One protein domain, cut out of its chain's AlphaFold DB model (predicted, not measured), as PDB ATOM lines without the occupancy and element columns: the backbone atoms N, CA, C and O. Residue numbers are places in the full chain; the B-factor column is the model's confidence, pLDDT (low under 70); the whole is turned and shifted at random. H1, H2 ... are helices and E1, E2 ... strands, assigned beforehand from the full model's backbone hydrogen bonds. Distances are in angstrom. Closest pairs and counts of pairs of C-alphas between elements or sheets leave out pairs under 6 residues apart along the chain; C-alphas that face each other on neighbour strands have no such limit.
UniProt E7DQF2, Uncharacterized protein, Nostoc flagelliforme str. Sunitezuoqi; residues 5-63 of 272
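This is residues 5 to 63 of the 272 residues of an uncharacterized protein of Nostoc flagelliforme str. Sunitezuoqi (UniProt E7DQF2). Two hairpins splay apart, the long E1 and E2 and the small E3 and E4, with the short helix H1 joining them along the chain. From E4 the chain folds back past E2 to the helix H2; residues 11 to 16 stick out at the turn of the long hairpin and residues 56 to 63 at the other end. The 59 printed residues run E1, E2, H1, E3, E4, H2, a mixed class of two named helices and four named strands in two antiparallel sheets. The whole is loose, with a radius of gyration of the C-alphas of 13.5 A, and flat, spanning 38 by 33 by 16 A.

Start with E1, residues 5 to 11, and E2, residues 16 to 24: this hairpin is antiparallel at 165 degrees, with N 5 and O 23 within hydrogen-bond range at 2.9 A. H1, residues 25 to 31, follows by a tight link. Its closest C-alpha pair with E1 is Tyr 5 and His 25, 7.1 A. Next look at the hairpin of E3, residues 33 to 35, and E4, residues 40 to 42, antiparallel at 142 degrees, with N 33 and O 42 within hydrogen-bond range at 2.8 A. The closest C-alphas of H1 and E4 are Leu 28 and Tyr 41, 6.7 A. E2 is apart from E3 and E4. H2, residues 53 to 61, is near E2 and apart from H1. Every O i to N i+4 pair is within hydrogen-bond range in H1, and 4 of 5 in H2.

Find C-alpha 5 at (167.698, 118.413, 157.033); from there E1 runs 19.3 A. E2 spans 24.7 A, H1 10.2 A, E3 6.3 A and E4 6.2 A. H2 runs 13.0 A to C-alpha 61 at (186.204, 120.997, 151.197).

The C-alphas farthest apart are those of Asn 13 and Leu 61, 39.7 A. The printed part has no cut, no link is long, and no printed residue is under 70 in pLDDT.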
ATOM      1  N   TYR A   5     168.767 119.043 156.269       92.50
ATOM      2  CA  TYR A   5     167.698 118.413 157.033       92.50
ATOM      3  C   TYR A   5     168.224 117.092 157.583       92.50
ATOM      4  O   TYR A   5     168.877 116.342 156.857       92.50
ATOM      5  N   ILE A   6     167.956 116.810 158.856       93.25
ATOM      6  CA  ILE A   6     168.398 115.587 159.533       93.25
ATOM      7  C   ILE A   6     167.179 114.695 159.740       93.25
ATOM      8  O   ILE A   6     166.166 115.147 160.275       93.25
ATOM      9  N   ALA A   7     167.283 113.436 159.326       93.25
ATOM     10  CA  ALA A   7     166.246 112.445 159.556       93.25
ATOM     11  C   ALA A   7     166.503 111.757 160.900       93.25
ATOM     12  O   ALA A   7     167.567 111.178 161.134       93.25
ATOM     13  N   LEU A   8     165.523 111.845 161.793       93.00
ATOM     14  CA  LEU A   8     165.630 111.389 163.171       93.00
ATOM     15  C   LEU A   8     164.397 110.591 163.577       93.00
ATOM     16  O   LEU A   8     163.282 110.876 163.145       93.00
ATOM     17  N   GLN A   9     164.613 109.597 164.427       93.81
ATOM     18  CA  GLN A   9     163.564 108.841 165.091       93.81
ATOM     19  C   GLN A   9     163.757 108.968 166.594       93.81
ATOM     20  O   GLN A   9     164.832 108.687 167.119       93.81
ATOM     21  N   VAL A  10     162.699 109.379 167.279       94.00
ATOM     22  CA  VAL A  10     162.695 109.566 168.729       94.00
ATOM     23  C   VAL A  10     161.799 108.501 169.344       94.00
ATOM     24  O   VAL A  10     160.635 108.383 168.963       94.00
ATOM     25  N   ASN A  11     162.324 107.742 170.304       94.81
ATOM     26  CA  ASN A  11     161.530 106.871 171.159       94.81
ATOM     27  C   ASN A  11     161.553 107.424 172.593       94.81
ATOM     28  O   ASN A  11     162.472 107.115 173.355       94.81
ATOM     29  N   PRO A  12     160.553 108.238 172.977       93.75
ATOM     30  CA  PRO A  12     160.549 108.885 174.285       93.75
ATOM     31  C   PRO A  12     160.402 107.875 175.429       93.75
ATOM     32  O   PRO A  12     161.028 108.042 176.470       93.75
ATOM     33  N   ASN A  13     159.644 106.793 175.224       94.44
ATOM     34  CA  ASN A  13     159.405 105.776 176.252       94.44
ATOM     35  C   ASN A  13     160.662 104.960 176.570       94.44
ATOM     36  O   ASN A  13     160.884 104.582 177.715       94.44
ATOM     37  N   ALA A  14     161.478 104.684 175.552       92.69
ATOM     38  CA  ALA A  14     162.735 103.959 175.706       92.69
ATOM     39  C   ALA A  14     163.950 104.888 175.905       92.69
ATOM     40  O   ALA A  14     165.067 104.399 176.042       92.69
ATOM     41  N   GLY A  15     163.745 106.211 175.916       94.62
ATOM     42  CA  GLY A  15     164.776 107.205 176.213       94.62
ATOM     43  C   GLY A  15     165.893 107.324 175.172       94.62
ATOM     44  O   GLY A  15     166.991 107.748 175.525       94.62
ATOM     45  N   TRP A  16     165.653 106.952 173.910       95.06
ATOM     46  CA  TRP A  16     166.677 107.006 172.859       95.06
ATOM     47  C   TRP A  16     166.236 107.787 171.619       95.06
ATOM     48  O   TRP A  16     165.048 107.939 171.323       95.06
ATOM     49  N   VAL A  17     167.237 108.268 170.879       94.88
ATOM     50  CA  VAL A  17     167.095 108.937 169.583       94.88
ATOM     51  C   VAL A  17     168.061 108.291 168.597       94.88
ATOM     52  O   VAL A  17     169.240 108.133 168.906       94.88
ATOM     53  N   THR A  18     167.564 107.948 167.414       92.75
ATOM     54  CA  THR A  18     168.371 107.431 166.305       92.75
ATOM     55  C   THR A  18     168.413 108.465 165.195       92.75
ATOM     56  O   THR A  18     167.378 108.992 164.785       92.75
ATOM     57  N   ILE A  19     169.616 108.744 164.700       92.12
ATOM     58  CA  ILE A  19     169.835 109.594 163.533       92.12
ATOM     59  C   ILE A  19     170.073 108.678 162.337       92.12
ATOM     60  O   ILE A  19     171.011 107.885 162.343       92.12
ATOM     61  N   TRP A  20     169.222 108.788 161.320       92.62
ATOM     62  CA  TRP A  20     169.289 107.955 160.115       92.62
ATOM     63  C   TRP A  20     170.252 108.510 159.066       92.62
ATOM     64  O   TRP A  20     170.805 107.771 158.255       92.62
ATOM     65  N   GLY A  21     170.460 109.824 159.087       93.31
ATOM     66  CA  GLY A  21     171.316 110.531 158.150       93.31
ATOM     67  C   GLY A  21     170.831 111.954 157.934       93.31
ATOM     68  O   GLY A  21     169.968 112.463 158.657       93.31
ATOM     69  N   TYR A  22     171.381 112.598 156.914       93.75
ATOM     70  CA  TYR A  22     170.990 113.941 156.515       93.75
ATOM     71  C   TYR A  22     170.770 114.042 155.006       93.75
ATOM     72  O   TYR A  22     171.188 113.191 154.221       93.75
ATOM     73  N   THR A  23     170.111 115.114 154.590       94.38
ATOM     74  CA  THR A  23     169.958 115.493 153.187       94.38
ATOM     75  C   THR A  23     170.080 117.006 153.036       94.38
ATOM     76  O   THR A  23     169.972 117.754 154.009       94.38
ATOM     77  N   THR A  24     170.318 117.470 151.814       93.00
ATOM     78  CA  THR A  24     170.309 118.903 151.483       93.00
ATOM     79  C   THR A  24     168.933 119.335 150.988       93.00
ATOM     80  O   THR A  24     168.176 118.529 150.442       93.00
ATOM     81  N   HIS A  25     168.617 120.629 151.090       93.56
ATOM     82  CA  HIS A  25     167.403 121.172 150.471       93.56
ATOM     83  C   HIS A  25     167.323 120.830 148.971       93.56
ATOM     84  O   HIS A  25     166.260 120.477 148.457       93.56
ATOM     85  N   ARG A  26     168.458 120.903 148.263       92.69
ATOM     86  CA  ARG A  26     168.556 120.544 146.846       92.69
ATOM     87  C   ARG A  26     168.158 119.091 146.614       92.69
ATOM     88  O   ARG A  26     167.279 118.861 145.790       92.69
ATOM     89  N   GLN A  27     168.760 118.146 147.337       92.25
ATOM     90  CA  GLN A  27     168.452 116.718 147.206       92.25
ATOM     91  C   GLN A  27     166.979 116.427 147.494       92.25
ATOM     92  O   GLN A  27     166.333 115.750 146.696       92.25
ATOM     93  N   LEU A  28     166.423 117.017 148.555       93.62
ATOM     94  CA  LEU A  28     165.009 116.876 148.895       93.62
ATOM     95  C   LEU A  28     164.094 117.349 147.751       93.62
ATOM     96  O   LEU A  28     163.123 116.682 147.415       93.62
ATOM     97  N   LYS A  29     164.431 118.463 147.091       91.88
ATOM     98  CA  LYS A  29     163.664 119.013 145.957       91.88
ATOM     99  C   LYS A  29     163.918 118.333 144.609       91.88
ATOM    100  O   LYS A  29     163.233 118.660 143.635       91.88
ATOM    101  N   THR A  30     164.939 117.488 144.490       91.81
ATOM    102  CA  THR A  30     165.261 116.774 143.241       91.81
ATOM    103  C   THR A  30     164.880 115.306 143.283       91.81
ATOM    104  O   THR A  30     164.480 114.776 142.255       91.81
ATOM    105  N   LYS A  31     165.031 114.662 144.441       94.00
ATOM    106  CA  LYS A  31     164.799 113.227 144.635       94.00
ATOM    107  C   LYS A  31     163.562 112.932 145.475       94.00
ATOM    108  O   LYS A  31     162.971 111.873 145.325       94.00
ATOM    109  N   GLY A  32     163.178 113.858 146.354       92.88
ATOM    110  CA  GLY A  32     162.013 113.675 147.205       92.88
ATOM    111  C   GLY A  32     160.717 113.675 146.400       92.88
ATOM    112  O   GLY A  32     160.555 114.434 145.440       92.88
ATOM    113  N   VAL A  33     159.778 112.845 146.835       93.94
ATOM    114  CA  VAL A  33     158.415 112.799 146.319       93.94
ATOM    115  C   VAL A  33     157.579 113.795 147.109       93.94
ATOM    116  O   VAL A  33     157.568 113.778 148.339       93.94
ATOM    117  N   TYR A  34     156.895 114.694 146.405       91.38
ATOM    118  CA  TYR A  34     155.986 115.637 147.041       91.38
ATOM    119  C   TYR A  34     154.661 114.946 147.374       91.38
ATOM    120  O   TYR A  34     153.947 114.509 146.471       91.38
ATOM    121  N   ASP A  35     154.329 114.881 148.660       90.50
ATOM    122  CA  ASP A  35     153.018 114.460 149.139       90.50
ATOM    123  C   ASP A  35     152.097 115.681 149.215       90.50
ATOM    124  O   ASP A  35     152.279 116.578 150.043       90.50
ATOM    125  N   ALA A  36     151.095 115.720 148.339       87.06
ATOM    126  CA  ALA A  36     150.143 116.822 148.270       87.06
ATOM    127  C   ALA A  36     149.180 116.873 149.469       87.06
ATOM    128  O   ALA A  36     148.693 117.959 149.795       87.06
ATOM    129  N   SER A  37     148.926 115.734 150.122       85.56
ATOM    130  CA  SER A  37     148.011 115.627 151.266       85.56
ATOM    131  C   SER A  37     148.573 116.385 152.458       85.56
ATOM    132  O   SER A  37     147.875 117.171 153.095       85.56
ATOM    133  N   ASP A  38     149.877 116.230 152.689       84.69
ATOM    134  CA  ASP A  38     150.568 116.878 153.797       84.69
ATOM    135  C   ASP A  38     151.407 118.083 153.390       84.69
ATOM    136  O   ASP A  38     151.844 118.843 154.255       84.69
ATOM    137  N   ARG A  39     151.551 118.340 152.088       87.06
ATOM    138  CA  ARG A  39     152.478 119.339 151.531       87.06
ATOM    139  C   ARG A  39     153.901 119.150 152.038       87.06
ATOM    140  O   ARG A  39     154.625 120.116 152.282       87.06
ATOM    141  N   ALA A  40     154.279 117.892 152.200       88.75
ATOM    142  CA  ALA A  40     155.590 117.481 152.651       88.75
ATOM    143  C   ALA A  40     156.383 116.927 151.466       88.75
ATOM    144  O   ALA A  40     155.821 116.432 150.493       88.75
ATOM    145  N   TYR A  41     157.706 117.022 151.547       90.81
ATOM    146  CA  TYR A  41     158.579 116.246 150.676       90.81
ATOM    147  C   TYR A  41     159.046 115.029 151.459       90.81
ATOM    148  O   TYR A  41     159.631 115.177 152.532       90.81
ATOM    149  N   CYS A  42     158.802 113.852 150.905       92.44
ATOM    150  CA  CYS A  42     159.222 112.577 151.459       92.44
ATOM    151  C   CYS A  42     160.443 112.088 150.684       92.44
ATOM    152  O   CYS A  42     160.457 112.121 149.454       92.44
ATOM    153  N   LEU A  43     161.475 111.652 151.396       93.81
ATOM    154  CA  LEU A  43     162.693 111.105 150.809       93.81
ATOM    155  C   LEU A  43     162.889 109.686 151.335       93.81
ATOM    156  O   LEU A  43     162.693 109.449 152.527       93.81
ATOM    157  N   ASP A  44     163.258 108.764 150.451       92.56
ATOM    158  CA  ASP A  44     163.567 107.391 150.838       92.56
ATOM    159  C   ASP A  44     164.855 107.341 151.677       92.56
ATOM    160  O   ASP A  44     165.783 108.127 151.464       92.56
ATOM    161  N   GLU A  45     164.935 106.407 152.628       91.00
ATOM    162  CA  GLU A  45     166.117 106.248 153.486       91.00
ATOM    163  C   GLU A  45     167.393 105.989 152.668       91.00
ATOM    164  O   GLU A  45     168.481 106.424 153.045       91.00
ATOM    165  N   ASN A  46     167.273 105.313 151.522       92.62
ATOM    166  CA  ASN A  46     168.407 105.021 150.648       92.62
ATOM    167  C   ASN A  46     168.978 106.272 149.966       92.62
ATOM    168  O   ASN A  46     170.125 106.256 149.523       92.62
ATOM    169  N   ASP A  47     168.205 107.356 149.902       92.94
ATOM    170  CA  ASP A  47     168.648 108.641 149.370       92.94
ATOM    171  C   ASP A  47     169.222 109.579 150.447       92.94
ATOM    172  O   ASP A  47     169.701 110.670 150.113       92.94
ATOM    173  N   LEU A  48     169.213 109.168 151.722       93.31
ATOM    174  CA  LEU A  48     169.880 109.890 152.804       93.31
ATOM    175  C   LEU A  48     171.394 109.674 152.769       93.31
ATOM    176  O   LEU A  48     171.901 108.575 152.538       93.31
ATOM    177  N   ILE A  49     172.131 110.729 153.107       92.44
ATOM    178  CA  ILE A  49     173.556 110.627 153.402       92.44
ATOM    179  C   ILE A  49     173.684 110.136 154.847       92.44
ATOM    180  O   ILE A  49     173.427 110.882 155.792       92.44
ATOM    181  N   LYS A  50     174.041 108.858 155.014       91.88
ATOM    182  CA  LYS A  50     174.068 108.188 156.328       91.88
ATOM    183  C   LYS A  50     175.252 108.612 157.201       91.88
ATOM    184  O   LYS A  50     175.128 108.668 158.421       91.88
ATOM    185  N   ASP A  51     176.394 108.930 156.590       89.06
ATOM    186  CA  ASP A  51     177.578 109.364 157.333       89.06
ATOM    187  C   ASP A  51     177.494 110.849 157.692       89.06
ATOM    188  O   ASP A  51     177.863 111.728 156.913       89.06
ATOM    189  N   ILE A  52     177.032 111.126 158.909       86.38
ATOM    190  CA  ILE A  52     176.906 112.488 159.423       86.38
ATOM    191  C   ILE A  52     178.256 113.199 159.588       86.38
ATOM    192  O   ILE A  52     178.302 114.428 159.519       86.38
ATOM    193  N   ASN A  53     179.364 112.467 159.758       85.50
ATOM    194  CA  ASN A  53     180.691 113.080 159.844       85.50
ATOM    195  C   ASN A  53     181.101 113.678 158.493       85.50
ATOM    196  O   ASN A  53     181.778 114.710 158.445       85.50
ATOM    197  N   GLY A  54     180.604 113.092 157.399       82.88
ATOM    198  CA  GLY A  54     180.755 113.608 156.045       82.88
ATOM    199  C   GLY A  54     180.215 115.030 155.871       82.88
ATOM    200  O   GLY A  54     180.756 115.779 155.057       82.88
ATOM    201  N   LEU A  55     179.233 115.461 156.672       85.38
ATOM    202  CA  LEU A  55     178.689 116.821 156.612       85.38
ATOM    203  C   LEU A  55     179.754 117.883 156.922       85.38
ATOM    204  O   LEU A  55     179.870 118.875 156.201       85.38
ATOM    205  N   TRP A  56     180.564 117.665 157.962       82.38
ATOM    206  CA  TRP A  56     181.625 118.598 158.358       82.38
ATOM    207  C   TRP A  56     182.735 118.682 157.314       82.38
ATOM    208  O   TRP A  56     183.188 119.777 156.982       82.38
ATOM    209  N   ILE A  57     183.120 117.532 156.761       84.12
ATOM    210  CA  ILE A  57     184.149 117.430 155.722       84.12
ATOM    211  C   ILE A  57     183.677 118.126 154.441       84.12
ATOM    212  O   ILE A  57     184.398 118.948 153.878       84.12
ATOM    213  N   THR A  58     182.442 117.857 154.012       83.56
ATOM    214  CA  THR A  58     181.865 118.449 152.793       83.56
ATOM    215  C   THR A  58     181.799 119.968 152.901       83.56
ATOM    216  O   THR A  58     182.161 120.669 151.963       83.56
ATOM    217  N   ARG A  59     181.430 120.498 154.073       83.12
ATOM    218  CA  ARG A  59     181.377 121.945 154.306       83.12
ATOM    219  C   ARG A  59     182.752 122.622 154.239       83.12
ATOM    220  O   ARG A  59     182.828 123.775 153.829       83.12
ATOM    221  N   GLN A  60     183.821 121.937 154.652       84.94
ATOM    222  CA  GLN A  60     185.187 122.471 154.592       84.94
ATOM    223  C   GLN A  60     185.790 122.386 153.188       84.94
ATOM    224  O   GLN A  60     186.463 123.317 152.755       84.94
ATOM    225  N   LEU A  61     185.569 121.270 152.490       87.75
ATOM    226  CA  LEU A  61     186.204 120.997 151.197       87.75
ATOM    227  C   LEU A  61     185.402 121.534 150.004       87.75
ATOM    228  O   LEU A  61     185.990 121.824 148.965       87.75
ATOM    229  N   CYS A  62     184.086 121.691 150.152       85.44
ATOM    230  CA  CYS A  62     183.168 122.116 149.093       85.44
ATOM    231  C   CYS A  62     182.268 123.286 149.549       85.44
ATOM    232  O   CYS A  62     181.043 123.156 149.528       85.44
ATOM    233  N   PRO A  63     182.832 124.441 149.954       81.69
ATOM    234  CA  PRO A  63     182.033 125.578 150.425       81.69
ATOM    235  C   PRO A  63     181.107 126.154 149.342       81.69
ATOM    236  O   PRO A  63     180.052 126.692 149.662       81.69
TER     237      PRO A  63